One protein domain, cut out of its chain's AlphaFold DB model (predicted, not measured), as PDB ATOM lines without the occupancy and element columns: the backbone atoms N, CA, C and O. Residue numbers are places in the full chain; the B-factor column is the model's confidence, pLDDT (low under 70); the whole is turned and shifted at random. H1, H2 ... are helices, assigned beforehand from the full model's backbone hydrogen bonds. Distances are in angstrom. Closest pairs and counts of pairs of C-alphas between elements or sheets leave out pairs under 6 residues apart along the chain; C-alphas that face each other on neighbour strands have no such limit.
ATOM      1  N   MET A   2     -34.871-134.750  45.225       73.31
ATOM      2  CA  MET A   2     -33.944-133.779  45.865       73.31
ATOM      3  C   MET A   2     -32.645-133.531  45.086       73.31
ATOM      4  O   MET A   2     -32.258-132.386  44.903       73.31
ATOM      5  N   LYS A   3     -31.993-134.585  44.573       70.25
ATOM      6  CA  LYS A   3     -30.737-134.452  43.812       70.25
ATOM      7  C   LYS A   3     -30.896-133.561  42.570       70.25
ATOM      8  O   LYS A   3     -30.039-132.733  42.303       70.25
ATOM      9  N   THR A   4     -32.016-133.680  41.860       84.12
ATOM     10  CA  THR A   4     -32.320-132.878  40.665       84.12
ATOM     11  C   THR A   4     -32.602-131.414  41.013       84.12
ATOM     12  O   THR A   4     -32.119-130.519  40.328       84.12
ATOM     13  N   VAL A   5     -33.327-131.164  42.111       85.12
ATOM     14  CA  VAL A   5     -33.595-129.804  42.615       85.12
ATOM     15  C   VAL A   5     -32.302-129.120  43.066       85.12
ATOM     16  O   VAL A   5     -32.073-127.967  42.723       85.12
ATOM     17  N   ILE A   6     -31.418-129.841  43.765       85.25
ATOM     18  CA  ILE A   6     -30.113-129.318  44.197       85.25
ATOM     19  C   ILE A   6     -29.251-128.936  42.986       85.25
ATOM     20  O   ILE A   6     -28.662-127.860  42.971       85.25
ATOM     21  N   VAL A   7     -29.215-129.777  41.948       86.06
ATOM     22  CA  VAL A   7     -28.475-129.476  40.711       86.06
ATOM     23  C   VAL A   7     -29.036-128.229  40.015       86.06
ATOM     24  O   VAL A   7     -28.261-127.370  39.602       86.06
ATOM     25  N   LEU A   8     -30.361-128.074  39.939       87.12
ATOM     26  CA  LEU A   8     -30.988-126.881  39.357       87.12
ATOM     27  C   LEU A   8     -30.669-125.602  40.142       87.12
ATOM     28  O   LEU A   8     -30.324-124.586  39.540       87.12
ATOM     29  N   LEU A   9     -30.728-125.651  41.477       87.69
ATOM     30  CA  LEU A   9     -30.380-124.510  42.328       87.69
ATOM     31  C   LEU A   9     -28.905-124.110  42.180       87.69
ATOM     32  O   LEU A   9     -28.601-122.921  42.128       87.69
ATOM     33  N   MET A  10     -28.000-125.083  42.050       85.44
ATOM     34  CA  MET A  10     -26.572-124.833  41.820       85.44
ATOM     35  C   MET A  10     -26.324-124.148  40.469       85.44
ATOM     36  O   MET A  10     -25.566-123.183  40.403       85.44
ATOM     37  N   ILE A  11     -26.995-124.594  39.402       84.75
ATOM     38  CA  ILE A  11     -26.889-123.965  38.076       84.75
ATOM     39  C   ILE A  11     -27.406-122.521  38.125       84.75
ATOM     40  O   ILE A  11     -26.726-121.610  37.655       84.75
ATOM     41  N   LEU A  12     -28.567-122.292  38.747       82.69
ATOM     42  CA  LEU A  12     -29.132-120.949  38.902       82.69
ATOM     43  C   LEU A  12     -28.208-120.027  39.706       82.69
ATOM     44  O   LEU A  12     -27.983-118.888  39.303       82.69
ATOM     45  N   ALA A  13     -27.619-120.522  40.796       81.56
ATOM     46  CA  ALA A  13     -26.670-119.755  41.596       81.56
ATOM     47  C   ALA A  13     -25.434-119.335  40.782       81.56
ATOM     48  O   ALA A  13     -25.012-118.182  40.859       81.56
ATOM     49  N   VAL A  14     -24.876-120.232  39.957       79.94
ATOM     50  CA  VAL A  14     -23.735-119.911  39.081       79.94
ATOM     51  C   VAL A  14     -24.109-118.840  38.053       79.94
ATOM     52  O   VAL A  14     -23.347-117.892  37.867       79.94
ATOM     53  N   VAL A  15     -25.286-118.940  37.427       78.88
ATOM     54  CA  VAL A  15     -25.762-117.951  36.443       78.88
ATOM     55  C   VAL A  15     -25.940-116.572  37.085       78.88
ATOM     56  O   VAL A  15     -25.426-115.583  36.559       78.88
ATOM     57  N   VAL A  16     -26.588-116.498  38.252       77.62
ATOM     58  CA  VAL A  16     -26.807-115.236  38.982       77.62
ATOM     59  C   VAL A  16     -25.481-114.607  39.423       77.62
ATOM     60  O   VAL A  16     -25.287-113.397  39.289       77.62
ATOM     61  N   CYS A  17     -24.532-115.413  39.908       76.44
ATOM     62  CA  CYS A  17     -23.203-114.933  40.290       76.44
ATOM     63  C   CYS A  17     -22.421-114.369  39.094       76.44
ATOM     64  O   CYS A  17     -21.804-113.309  39.218       76.44
ATOM     65  N   GLN A  18     -22.468-115.036  37.935       71.00
ATOM     66  CA  GLN A  18     -21.799-114.548  36.726       71.00
ATOM     67  C   GLN A  18     -22.418-113.247  36.203       71.00
ATOM     68  O   GLN A  18     -21.680-112.330  35.842       71.00
ATOM     69  N   GLN A  19     -23.750-113.126  36.218       71.81
ATOM     70  CA  GLN A  19     -24.434-111.889  35.826       71.81
ATOM     71  C   GLN A  19     -24.048-110.718  36.735       71.81
ATOM     72  O   GLN A  19     -23.637-109.671  36.244       71.81
ATOM     73  N   ARG A  20     -24.078-110.915  38.057       70.69
ATOM     74  CA  ARG A  20     -23.746-109.861  39.027       70.69
ATOM     75  C   ARG A  20     -22.291-109.392  38.933       70.69
ATOM     76  O   ARG A  20     -21.998-108.227  39.204       70.69
ATOM     77  N   TRP A  21     -21.363-110.287  38.593       72.62
ATOM     78  CA  TRP A  21     -19.968-109.913  38.354       72.62
ATOM     79  C   TRP A  21     -19.818-109.112  37.056       72.62
ATOM     80  O   TRP A  21     -19.163-108.072  37.054       72.62
ATOM     81  N   TRP A  22     -20.495-109.540  35.990       76.94
ATOM     82  CA  TRP A  22     -20.493-108.849  34.703       76.94
ATOM     83  C   TRP A  22     -21.116-107.446  34.768       76.94
ATOM     84  O   TRP A  22     -20.543-106.495  34.242       76.94
ATOM     85  N   GLU A  23     -22.231-107.269  35.482       71.25
ATOM     86  CA  GLU A  23     -22.853-105.951  35.683       71.25
ATOM     87  C   GLU A  23     -21.910-104.942  36.353       71.25
ATOM     88  O   GLU A  23     -21.955-103.752  36.036       71.25
ATOM     89  N   ARG A  24     -21.027-105.406  37.250       74.00
ATOM     90  CA  ARG A  24     -19.999-104.566  37.891       74.00
ATOM     91  C   ARG A  24     -18.864-104.173  36.946       74.00
ATOM     92  O   ARG A  24     -18.170-103.196  37.215       74.00
ATOM     93  N   GLU A  25     -18.654-104.925  35.869       80.12
ATOM     94  CA  GLU A  25     -17.615-104.654  34.870       80.12
ATOM     95  C   GLU A  25     -18.021-103.491  33.942       80.12
ATOM     96  O   GLU A  25     -17.164-102.735  33.474       80.12
ATOM     97  N   ILE A  26     -19.330-103.283  33.736       82.31
ATOM     98  CA  ILE A  26     -19.880-102.177  32.938       82.31
ATOM     99  C   ILE A  26     -19.861-100.882  33.763       82.31
ATOM    100  O   ILE A  26     -20.811-100.533  34.474       82.31
ATOM    101  N   LYS A  27     -18.741-100.163  33.655       85.06
ATOM    102  CA  LYS A  27     -18.539 -98.848  34.278       85.06
ATOM    103  C   LYS A  27     -19.471 -97.801  33.670       85.06
ATOM    104  O   LYS A  27     -19.680 -97.782  32.457       85.06
ATOM    105  N   ASP A  28     -19.979 -96.907  34.514       87.75
ATOM    106  CA  ASP A  28     -20.778 -95.772  34.057       87.75
ATOM    107  C   ASP A  28     -19.958 -94.804  33.209       87.75
ATOM    108  O   ASP A  28     -18.790 -94.512  33.489       87.75
ATOM    109  N   ILE A  29     -20.601 -94.301  32.158       87.69
ATOM    110  CA  ILE A  29     -20.024 -93.316  31.253       87.69
ATOM    111  C   ILE A  29     -20.447 -91.923  31.736       87.69
ATOM    112  O   ILE A  29     -21.645 -91.639  31.791       87.69
ATOM    113  N   PRO A  30     -19.497 -91.028  32.064       88.19
ATOM    114  CA  PRO A  30     -19.823 -89.662  32.453       88.19
ATOM    115  C   PRO A  30     -20.634 -88.949  31.366       88.19
ATOM    116  O   PRO A  30     -20.231 -88.944  30.204       88.19
ATOM    117  N   GLY A  31     -21.754 -88.333  31.750       87.69
ATOM    118  CA  GLY A  31     -22.640 -87.602  30.833       87.69
ATOM    119  C   GLY A  31     -23.702 -88.455  30.132       87.69
ATOM    120  O   GLY A  31     -24.513 -87.902  29.399       87.69
ATOM    121  N   VAL A  32     -23.736 -89.767  30.377       91.25
ATOM    122  CA  VAL A  32     -24.870 -90.636  30.028       91.25
ATOM    123  C   VAL A  32     -25.766 -90.780  31.258       91.25
ATOM    124  O   VAL A  32     -25.273 -90.899  32.381       91.25
ATOM    125  N   SER A  33     -27.083 -90.764  31.067       92.19
ATOM    126  CA  SER A  33     -28.025 -90.912  32.176       92.19
ATOM    127  C   SER A  33     -27.971 -92.315  32.791       92.19
ATOM    128  O   SER A  33     -27.683 -93.314  32.125       92.19
ATOM    129  N   ALA A  34     -28.300 -92.412  34.084       90.00
ATOM    130  CA  ALA A  34     -28.363 -93.694  34.788       90.00
ATOM    131  C   ALA A  34     -29.367 -94.663  34.136       90.00
ATOM    132  O   ALA A  34     -29.119 -95.867  34.092       90.00
ATOM    133  N   GLU A  35     -30.463 -94.141  33.577       91.12
ATOM    134  CA  GLU A  35     -31.450 -94.933  32.844       91.12
ATOM    135  C   GLU A  35     -30.844 -95.561  31.583       91.12
ATOM    136  O   GLU A  35     -30.971 -96.766  31.359       91.12
ATOM    137  N   ASN A  36     -30.125 -94.782  30.773       92.06
ATOM    138  CA  ASN A  36     -29.508 -95.313  29.562       92.06
ATOM    139  C   ASN A  36     -28.336 -96.251  29.869       92.06
ATOM    140  O   ASN A  36     -28.131 -97.226  29.142       92.06
ATOM    141  N   MET A  37     -27.617 -96.038  30.972       91.69
ATOM    142  CA  MET A  37     -26.645 -97.011  31.477       91.69
ATOM    143  C   MET A  37     -27.313 -98.306  31.967       91.69
ATOM    144  O   MET A  37     -26.773 -99.391  31.752       91.69
ATOM    145  N   ALA A  38     -28.497 -98.235  32.583       90.69
ATOM    146  CA  ALA A  38     -29.271 -99.420  32.958       90.69
ATOM    147  C   ALA A  38     -29.731-100.208  31.719       90.69
ATOM    148  O   ALA A  38     -29.557-101.427  31.676       90.69
ATOM    149  N   LYS A  39     -30.203 -99.518  30.669       90.81
ATOM    150  CA  LYS A  39     -30.520-100.145  29.372       90.81
ATOM    151  C   LYS A  39     -29.298-100.837  28.766       90.81
ATOM    152  O   LYS A  39     -29.411-101.967  28.299       90.81
ATOM    153  N   LEU A  40     -28.115-100.214  28.825       91.12
ATOM    154  CA  LEU A  40     -26.875-100.847  28.362       91.12
ATOM    155  C   LEU A  40     -26.592-102.158  29.105       91.12
ATOM    156  O   LEU A  40     -26.311-103.171  28.468       91.12
ATOM    157  N   ARG A  41     -26.681-102.150  30.440       89.25
ATOM    158  CA  ARG A  41     -26.464-103.347  31.272       89.25
ATOM    159  C   ARG A  41     -27.448-104.459  30.928       89.25
ATOM    160  O   ARG A  41     -27.044-105.616  30.835       89.25
ATOM    161  N   GLN A  42     -28.703-104.100  30.673       88.06
ATOM    162  CA  GLN A  42     -29.738-105.043  30.272       88.06
ATOM    163  C   GLN A  42     -29.435-105.675  28.906       88.06
ATOM    164  O   GLN A  42     -29.441-106.895  28.795       88.06
ATOM    165  N   ILE A  43     -29.093-104.878  27.887       89.50
ATOM    166  CA  ILE A  43     -28.761-105.380  26.538       89.50
ATOM    167  C   ILE A  43     -27.489-106.250  26.570       89.50
ATOM    168  O   ILE A  43     -27.358-107.235  25.840       89.50
ATOM    169  N   MET A  44     -26.542-105.908  27.446       86.75
ATOM    170  CA  MET A  44     -25.302-106.654  27.662       86.75
ATOM    171  C   MET A  44     -25.468-107.877  28.568       86.75
ATOM    172  O   MET A  44     -24.466-108.529  28.857       86.75
ATOM    173  N   THR A  45     -26.691-108.198  29.003       85.00
ATOM    174  CA  THR A  45     -26.994-109.362  29.839       85.00
ATOM    175  C   THR A  45     -27.918-110.327  29.082       85.00
ATOM    176  O   THR A  45     -29.017-109.942  28.697       85.00
ATOM    177  N   PRO A  46     -27.521-111.595  28.865       82.81
ATOM    178  CA  PRO A  46     -26.260-112.208  29.279       82.81
ATOM    179  C   PRO A  46     -25.050-111.617  28.540       82.81
ATOM    180  O   PRO A  46     -25.190-111.044  27.454       82.81
ATOM    181  N   ARG A  47     -23.866-111.770  29.153       84.75
ATOM    182  CA  ARG A  47     -22.587-111.322  28.591       84.75
ATOM    183  C   ARG A  47     -22.470-111.810  27.142       84.75
ATOM    184  O   ARG A  47     -22.559-113.023  26.930       84.75
ATOM    185  N   PRO A  48     -22.244-110.913  26.167       86.00
ATOM    186  CA  PRO A  48     -22.060-111.313  24.780       86.00
ATOM    187  C   PRO A  48     -20.899-112.294  24.661       86.00
ATOM    188  O   PRO A  48     -19.839-112.089  25.260       86.00
ATOM    189  N   THR A  49     -21.094-113.349  23.880       87.19
ATOM    190  CA  THR A  49     -20.089-114.416  23.732       87.19
ATOM    191  C   THR A  49     -19.099-114.125  22.607       87.19
ATOM    192  O   THR A  49     -18.035-114.739  22.539       87.19
ATOM    193  N   SER A  50     -19.410-113.147  21.749       88.50
ATOM    194  CA  SER A  50     -18.576-112.748  20.617       88.50
ATOM    195  C   SER A  50     -18.378-111.233  20.528       88.50
ATOM    196  O   SER A  50     -19.197-110.425  20.977       88.50
ATOM    197  N   ARG A  51     -17.276-110.834  19.884       84.75
ATOM    198  CA  ARG A  51     -16.979-109.424  19.591       84.75
ATOM    199  C   ARG A  51     -18.023-108.799  18.661       84.75
ATOM    200  O   ARG A  51     -18.298-107.606  18.775       84.75
ATOM    201  N   GLU A  52     -18.574-109.582  17.739       91.88
ATOM    202  CA  GLU A  52     -19.589-109.125  16.786       91.88
ATOM    203  C   GLU A  52     -20.912-108.833  17.487       91.88
ATOM    204  O   GLU A  52     -21.444-107.735  17.334       91.88
ATOM    205  N   GLU A  53     -21.370-109.750  18.341       90.19
ATOM    206  CA  GLU A  53     -22.562-109.565  19.171       90.19
ATOM    207  C   GLU A  53     -22.401-108.350  20.095       90.19
ATOM    208  O   GLU A  53     -23.277-107.488  20.168       90.19
ATOM    209  N   PHE A  54     -21.236-108.214  20.739       89.50
ATOM    210  CA  PHE A  54     -20.921-107.036  21.545       89.50
ATOM    211  C   PHE A  54     -21.009-105.740  20.723       89.50
ATOM    212  O   PHE A  54     -21.617-104.759  21.156       89.50
ATOM    213  N   LYS A  55     -20.428-105.720  19.515       89.94
ATOM    214  CA  LYS A  55     -20.443-104.544  18.633       89.94
ATOM    215  C   LYS A  55     -21.861-104.188  18.188       89.94
ATOM    216  O   LYS A  55     -22.187-102.999  18.145       89.94
ATOM    217  N   GLN A  56     -22.685-105.181  17.863       93.19
ATOM    218  CA  GLN A  56     -24.087-104.980  17.496       93.19
ATOM    219  C   GLN A  56     -24.866-104.358  18.658       93.19
ATOM    220  O   GLN A  56     -25.416-103.271  18.500       93.19
ATOM    221  N   LYS A  57     -24.788-104.961  19.848       92.19
ATOM    222  CA  LYS A  57     -25.454-104.485  21.069       92.19
ATOM    223  C   LYS A  57     -25.037-103.064  21.476       92.19
ATOM    224  O   LYS A  57     -25.884-102.241  21.806       92.19
ATOM    225  N   ILE A  58     -23.743-102.729  21.394       90.44
ATOM    226  CA  ILE A  58     -23.264-101.350  21.627       90.44
ATOM    227  C   ILE A  58     -23.820-100.381  20.578       90.44
ATOM    228  O   ILE A  58     -24.135 -99.235  20.898       90.44
ATOM    229  N   THR A  59     -23.899-100.807  19.314       91.88
ATOM    230  CA  THR A  59     -24.398 -99.959  18.223       91.88
ATOM    231  C   THR A  59     -25.879 -99.657  18.406       91.88
ATOM    232  O   THR A  59     -26.272 -98.499  18.284       91.88
ATOM    233  N   GLU A  60     -26.669-100.670  18.756       92.81
ATOM    234  CA  GLU A  60     -28.086-100.534  19.088       92.81
ATOM    235  C   GLU A  60     -28.291 -99.564  20.253       92.81
ATOM    236  O   GLU A  60     -28.984 -98.559  20.100       92.81
ATOM    237  N   TRP A  61     -27.596 -99.789  21.372       93.75
ATOM    238  CA  TRP A  61     -27.658 -98.904  22.532       93.75
ATOM    239  C   TRP A  61     -27.322 -97.453  22.170       93.75
ATOM    240  O   TRP A  61     -28.086 -96.544  22.483       93.75
ATOM    241  N   LYS A  62     -26.224 -97.228  21.438       91.31
ATOM    242  CA  LYS A  62     -25.787 -95.885  21.027       91.31
ATOM    243  C   LYS A  62     -26.800 -95.190  20.111       91.31
ATOM    244  O   LYS A  62     -26.911 -93.968  20.145       91.31
ATOM    245  N   ASN A  63     -27.493 -95.940  19.258       91.56
ATOM    246  CA  ASN A  63     -28.509 -95.386  18.363       91.56
ATOM    247  C   ASN A  63     -29.794 -95.002  19.111       91.56
ATOM    248  O   ASN A  63     -30.498 -94.111  18.650       91.56
ATOM    249  N   GLY A  64     -30.066 -95.634  20.256       89.19
ATOM    250  CA  GLY A  64     -31.172 -95.278  21.147       89.19
ATOM    251  C   GLY A  64     -30.879 -94.115  22.102       89.19
ATOM    252  O   GLY A  64     -31.775 -93.704  22.835       89.19
ATOM    253  N   LEU A  65     -29.648 -93.587  22.122       91.75
ATOM    254  CA  LEU A  65     -29.292 -92.452  22.973       91.75
ATOM    255  C   LEU A  65     -29.793 -91.123  22.386       91.75
ATOM    256  O   LEU A  65     -29.689 -90.912  21.173       91.75
ATOM    257  N   PRO A  66     -30.228 -90.177  23.236       92.12
ATOM    258  CA  PRO A  66     -30.421 -88.796  22.818       92.12
ATOM    259  C   PRO A  66     -29.082 -88.166  22.406       92.12
ATOM    260  O   PRO A  66     -28.013 -88.563  22.873       92.12
ATOM    261  N   GLU A  67     -29.134 -87.159  21.534       90.31
ATOM    262  CA  GLU A  67     -27.948 -86.597  20.868       90.31
ATOM    263  C   GLU A  67     -26.871 -86.100  21.849       90.31
ATOM    264  O   GLU A  67     -25.686 -86.391  21.673       90.31
ATOM    265  N   ALA A  68     -27.284 -85.451  22.942       88.06
ATOM    266  CA  ALA A  68     -26.380 -84.981  23.993       88.06
ATOM    267  C   ALA A  68     -25.638 -86.131  24.704       88.06
ATOM    268  O   ALA A  68     -24.427 -86.059  24.921       88.06
ATOM    269  N   GLU A  69     -26.333 -87.226  25.022       89.69
ATOM    270  CA  GLU A  69     -25.715 -88.396  25.661       89.69
ATOM    271  C   GLU A  69     -24.848 -89.187  24.678       89.69
ATOM    272  O   GLU A  69     -23.817 -89.750  25.052       89.69
ATOM    273  N   LYS A  70     -25.219 -89.194  23.395       90.12
ATOM    274  CA  LYS A  70     -24.419 -89.798  22.328       90.12
ATOM    275  C   LYS A  70     -23.067 -89.098  22.183       90.12
ATOM    276  O   LYS A  70     -22.049 -89.782  22.073       90.12
ATOM    277  N   ALA A  71     -23.046 -87.766  22.255       90.19
ATOM    278  CA  ALA A  71     -21.810 -86.986  22.269       90.19
ATOM    279  C   ALA A  71     -20.942 -87.314  23.498       90.19
ATOM    280  O   ALA A  71     -19.737 -87.533  23.359       90.19
ATOM    281  N   ALA A  72     -21.547 -87.441  24.686       89.94
ATOM    282  CA  ALA A  72     -20.833 -87.846  25.900       89.94
ATOM    283  C   ALA A  72     -20.227 -89.259  25.783       89.94
ATOM    284  O   ALA A  72     -19.053 -89.474  26.103       89.94
ATOM    285  N   ALA A  73     -20.990 -90.216  25.246       89.50
ATOM    286  CA  ALA A  73     -20.521 -91.575  24.993       89.50
ATOM    287  C   ALA A  73     -19.371 -91.622  23.971       89.50
ATOM    288  O   ALA A  73     -18.408 -92.379  24.139       89.50
ATOM    289  N   GLU A  74     -19.432 -90.802  22.923       88.81
ATOM    290  CA  GLU A  74     -18.377 -90.702  21.915       88.81
ATOM    291  C   GLU A  74     -17.102 -90.055  22.460       88.81
ATOM    292  O   GLU A  74     -16.015 -90.607  22.265       88.81
ATOM    293  N   ALA A  75     -17.229 -88.971  23.228       90.12
ATOM    294  CA  ALA A  75     -16.108 -88.331  23.910       90.12
ATOM    295  C   ALA A  75     -15.410 -89.307  24.871       90.12
ATOM    296  O   ALA A  75     -14.182 -89.428  24.873       90.12
ATOM    297  N   HIS A  76     -16.183 -90.086  25.635       88.44
ATOM    298  CA  HIS A  76     -15.632 -91.127  26.497       88.44
ATOM    299  C   HIS A  76     -14.883 -92.201  25.697       88.44
ATOM    300  O   HIS A  76     -13.762 -92.584  26.046       88.44
ATOM    301  N   ARG A  77     -15.459 -92.660  24.579       86.19
ATOM    302  CA  ARG A  77     -14.819 -93.632  23.683       86.19
ATOM    303  C   ARG A  77     -13.522 -93.090  23.082       86.19
ATOM    304  O   ARG A  77     -12.574 -93.852  22.893       86.19
ATOM    305  N   GLN A  78     -13.480 -91.811  22.728       87.81
ATOM    306  CA  GLN A  78     -12.278 -91.173  22.208       87.81
ATOM    307  C   GLN A  78     -11.190 -91.097  23.282       87.81
ATOM    308  O   GLN A  78     -10.091 -91.593  23.050       87.81
ATOM    309  N   LYS A  79     -11.527 -90.640  24.493       87.44
ATOM    310  CA  LYS A  79     -10.600 -90.613  25.633       87.44
ATOM    311  C   LYS A  79     -10.008 -91.991  25.942       87.44
ATOM    312  O   LYS A  79      -8.809 -92.115  26.170       87.44
ATOM    313  N   MET A  80     -10.825 -93.046  25.921       83.88
ATOM    314  CA  MET A  80     -10.339 -94.416  26.137       83.88
ATOM    315  C   MET A  80      -9.415 -94.897  25.011       83.88
ATOM    316  O   MET A  80      -8.444 -95.601  25.280       83.88
ATOM    317  N   ARG A  81      -9.674 -94.496  23.758       84.12
ATOM    318  CA  ARG A  81      -8.781 -94.785  22.622       84.12
ATOM    319  C   ARG A  81      -7.442 -94.065  22.746       84.12
ATOM    320  O   ARG A  81      -6.411 -94.691  22.529       84.12
ATOM    321  N   GLU A  82      -7.452 -92.795  23.129       85.31
ATOM    322  CA  GLU A  82      -6.237 -92.006  23.360       85.31
ATOM    323  C   GLU A  82      -5.403 -92.591  24.505       85.31
ATOM    324  O   GLU A  82      -4.198 -92.782  24.356       85.31
ATOM    325  N   LEU A  83      -6.044 -92.962  25.619       81.94
ATOM    326  CA  LEU A  83      -5.380 -93.646  26.734       81.94
ATOM    327  C   LEU A  83      -4.776 -94.987  26.305       81.94
ATOM    328  O   LEU A  83      -3.640 -95.289  26.666       81.94
ATOM    329  N   HIS A  84      -5.504 -95.779  25.517       77.62
ATOM    330  CA  HIS A  84      -4.991 -97.042  24.994       77.62
ATOM    331  C   HIS A  84      -3.792 -96.827  24.063       77.62
ATOM    332  O   HIS A  84      -2.793 -97.524  24.196       77.62
ATOM    333  N   HIS A  85      -3.855 -95.848  23.157       76.75
ATOM    334  CA  HIS A  85      -2.751 -95.519  22.252       76.75
ATOM    335  C   HIS A  85      -1.514 -95.006  23.003       76.75
ATOM    336  O   HIS A  85      -0.390 -95.362  22.664       76.75
ATOM    337  N   LYS A  86      -1.714 -94.215  24.062       75.31
ATOM    338  CA  LYS A  86      -0.631 -93.723  24.921       75.31
ATOM    339  C   LYS A  86       0.045 -94.845  25.719       75.31
ATOM    340  O   LYS A  86       1.259 -94.815  25.888       75.31
ATOM    341  N   ASN A  87      -0.728 -95.813  26.215       73.38
ATOM    342  CA  ASN A  87      -0.220 -96.907  27.054       73.38
ATOM    343  C   ASN A  87       0.303 -98.103  26.243       73.38
ATOM    344  O   ASN A  87       1.139 -98.856  26.731       73.38
ATOM    345  N   HIS A  88      -0.171 -98.261  25.009       63.09
ATOM    346  CA  HIS A  88       0.341 -99.200  24.021       63.09
ATOM    347  C   HIS A  88       0.647 -98.425  22.738       63.09
ATOM    348  O   HIS A  88      -0.183 -98.427  21.820       63.09
TER     349      HIS A  88
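AT A GLANCE: This is residues 2 to 88 of the 96 residues of an uncharacterized protein of Ancylostoma ceylanicum (UniProt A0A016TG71). A small body built round the hairpin of helices H2 and H3 has two helical arms sticking out in different directions: residues 2 to 14 of H1, and residues 78 to 88, with the end of H4. The 87 printed residues hold H1, H2, H3, H4 in that order and no named strand: all helix. The whole is loose, radius of gyration of the C-alphas 16.7 A, spanning 54 by 32 by 22 A.

HOW THE PARTS SIT: H1, residues 2 to 25, is close to but not clearly touching H2, residues 34 to 43; their closest C-alphas, Glu 23 and Arg 41, are 6.3 A apart. H3, residues 51 to 63, touches H2 with residues 57 to 61 alone, closest C-alphas Leu 40 and Trp 61 at 6.2 A; this hairpin runs opposite ways at a shallow tilt of 33 degrees, only just short of steep. H4, residues 67 to 87, only just touches H3, with 3 pairs of C-alphas within 8 A. O i to N i+4 pairs are within hydrogen-bond range throughout H2, H3 and H4, and 19 of 20 in H1.

IN THESE COORDINATES: H1 runs 35.2 A from C-alpha 2 at (-33.944, -133.779, 45.865); H2 measures 14.3 A, H3 18.2 A; H4 runs 30.2 A to C-alpha 87 at (-0.220, -96.907, 27.054).

THE WHOLE: The farthest C-alphas, Met 2 and Lys 86, are 56.2 A apart. The printed part has no cut and no long link; residue 88 alone has pLDDT under 70.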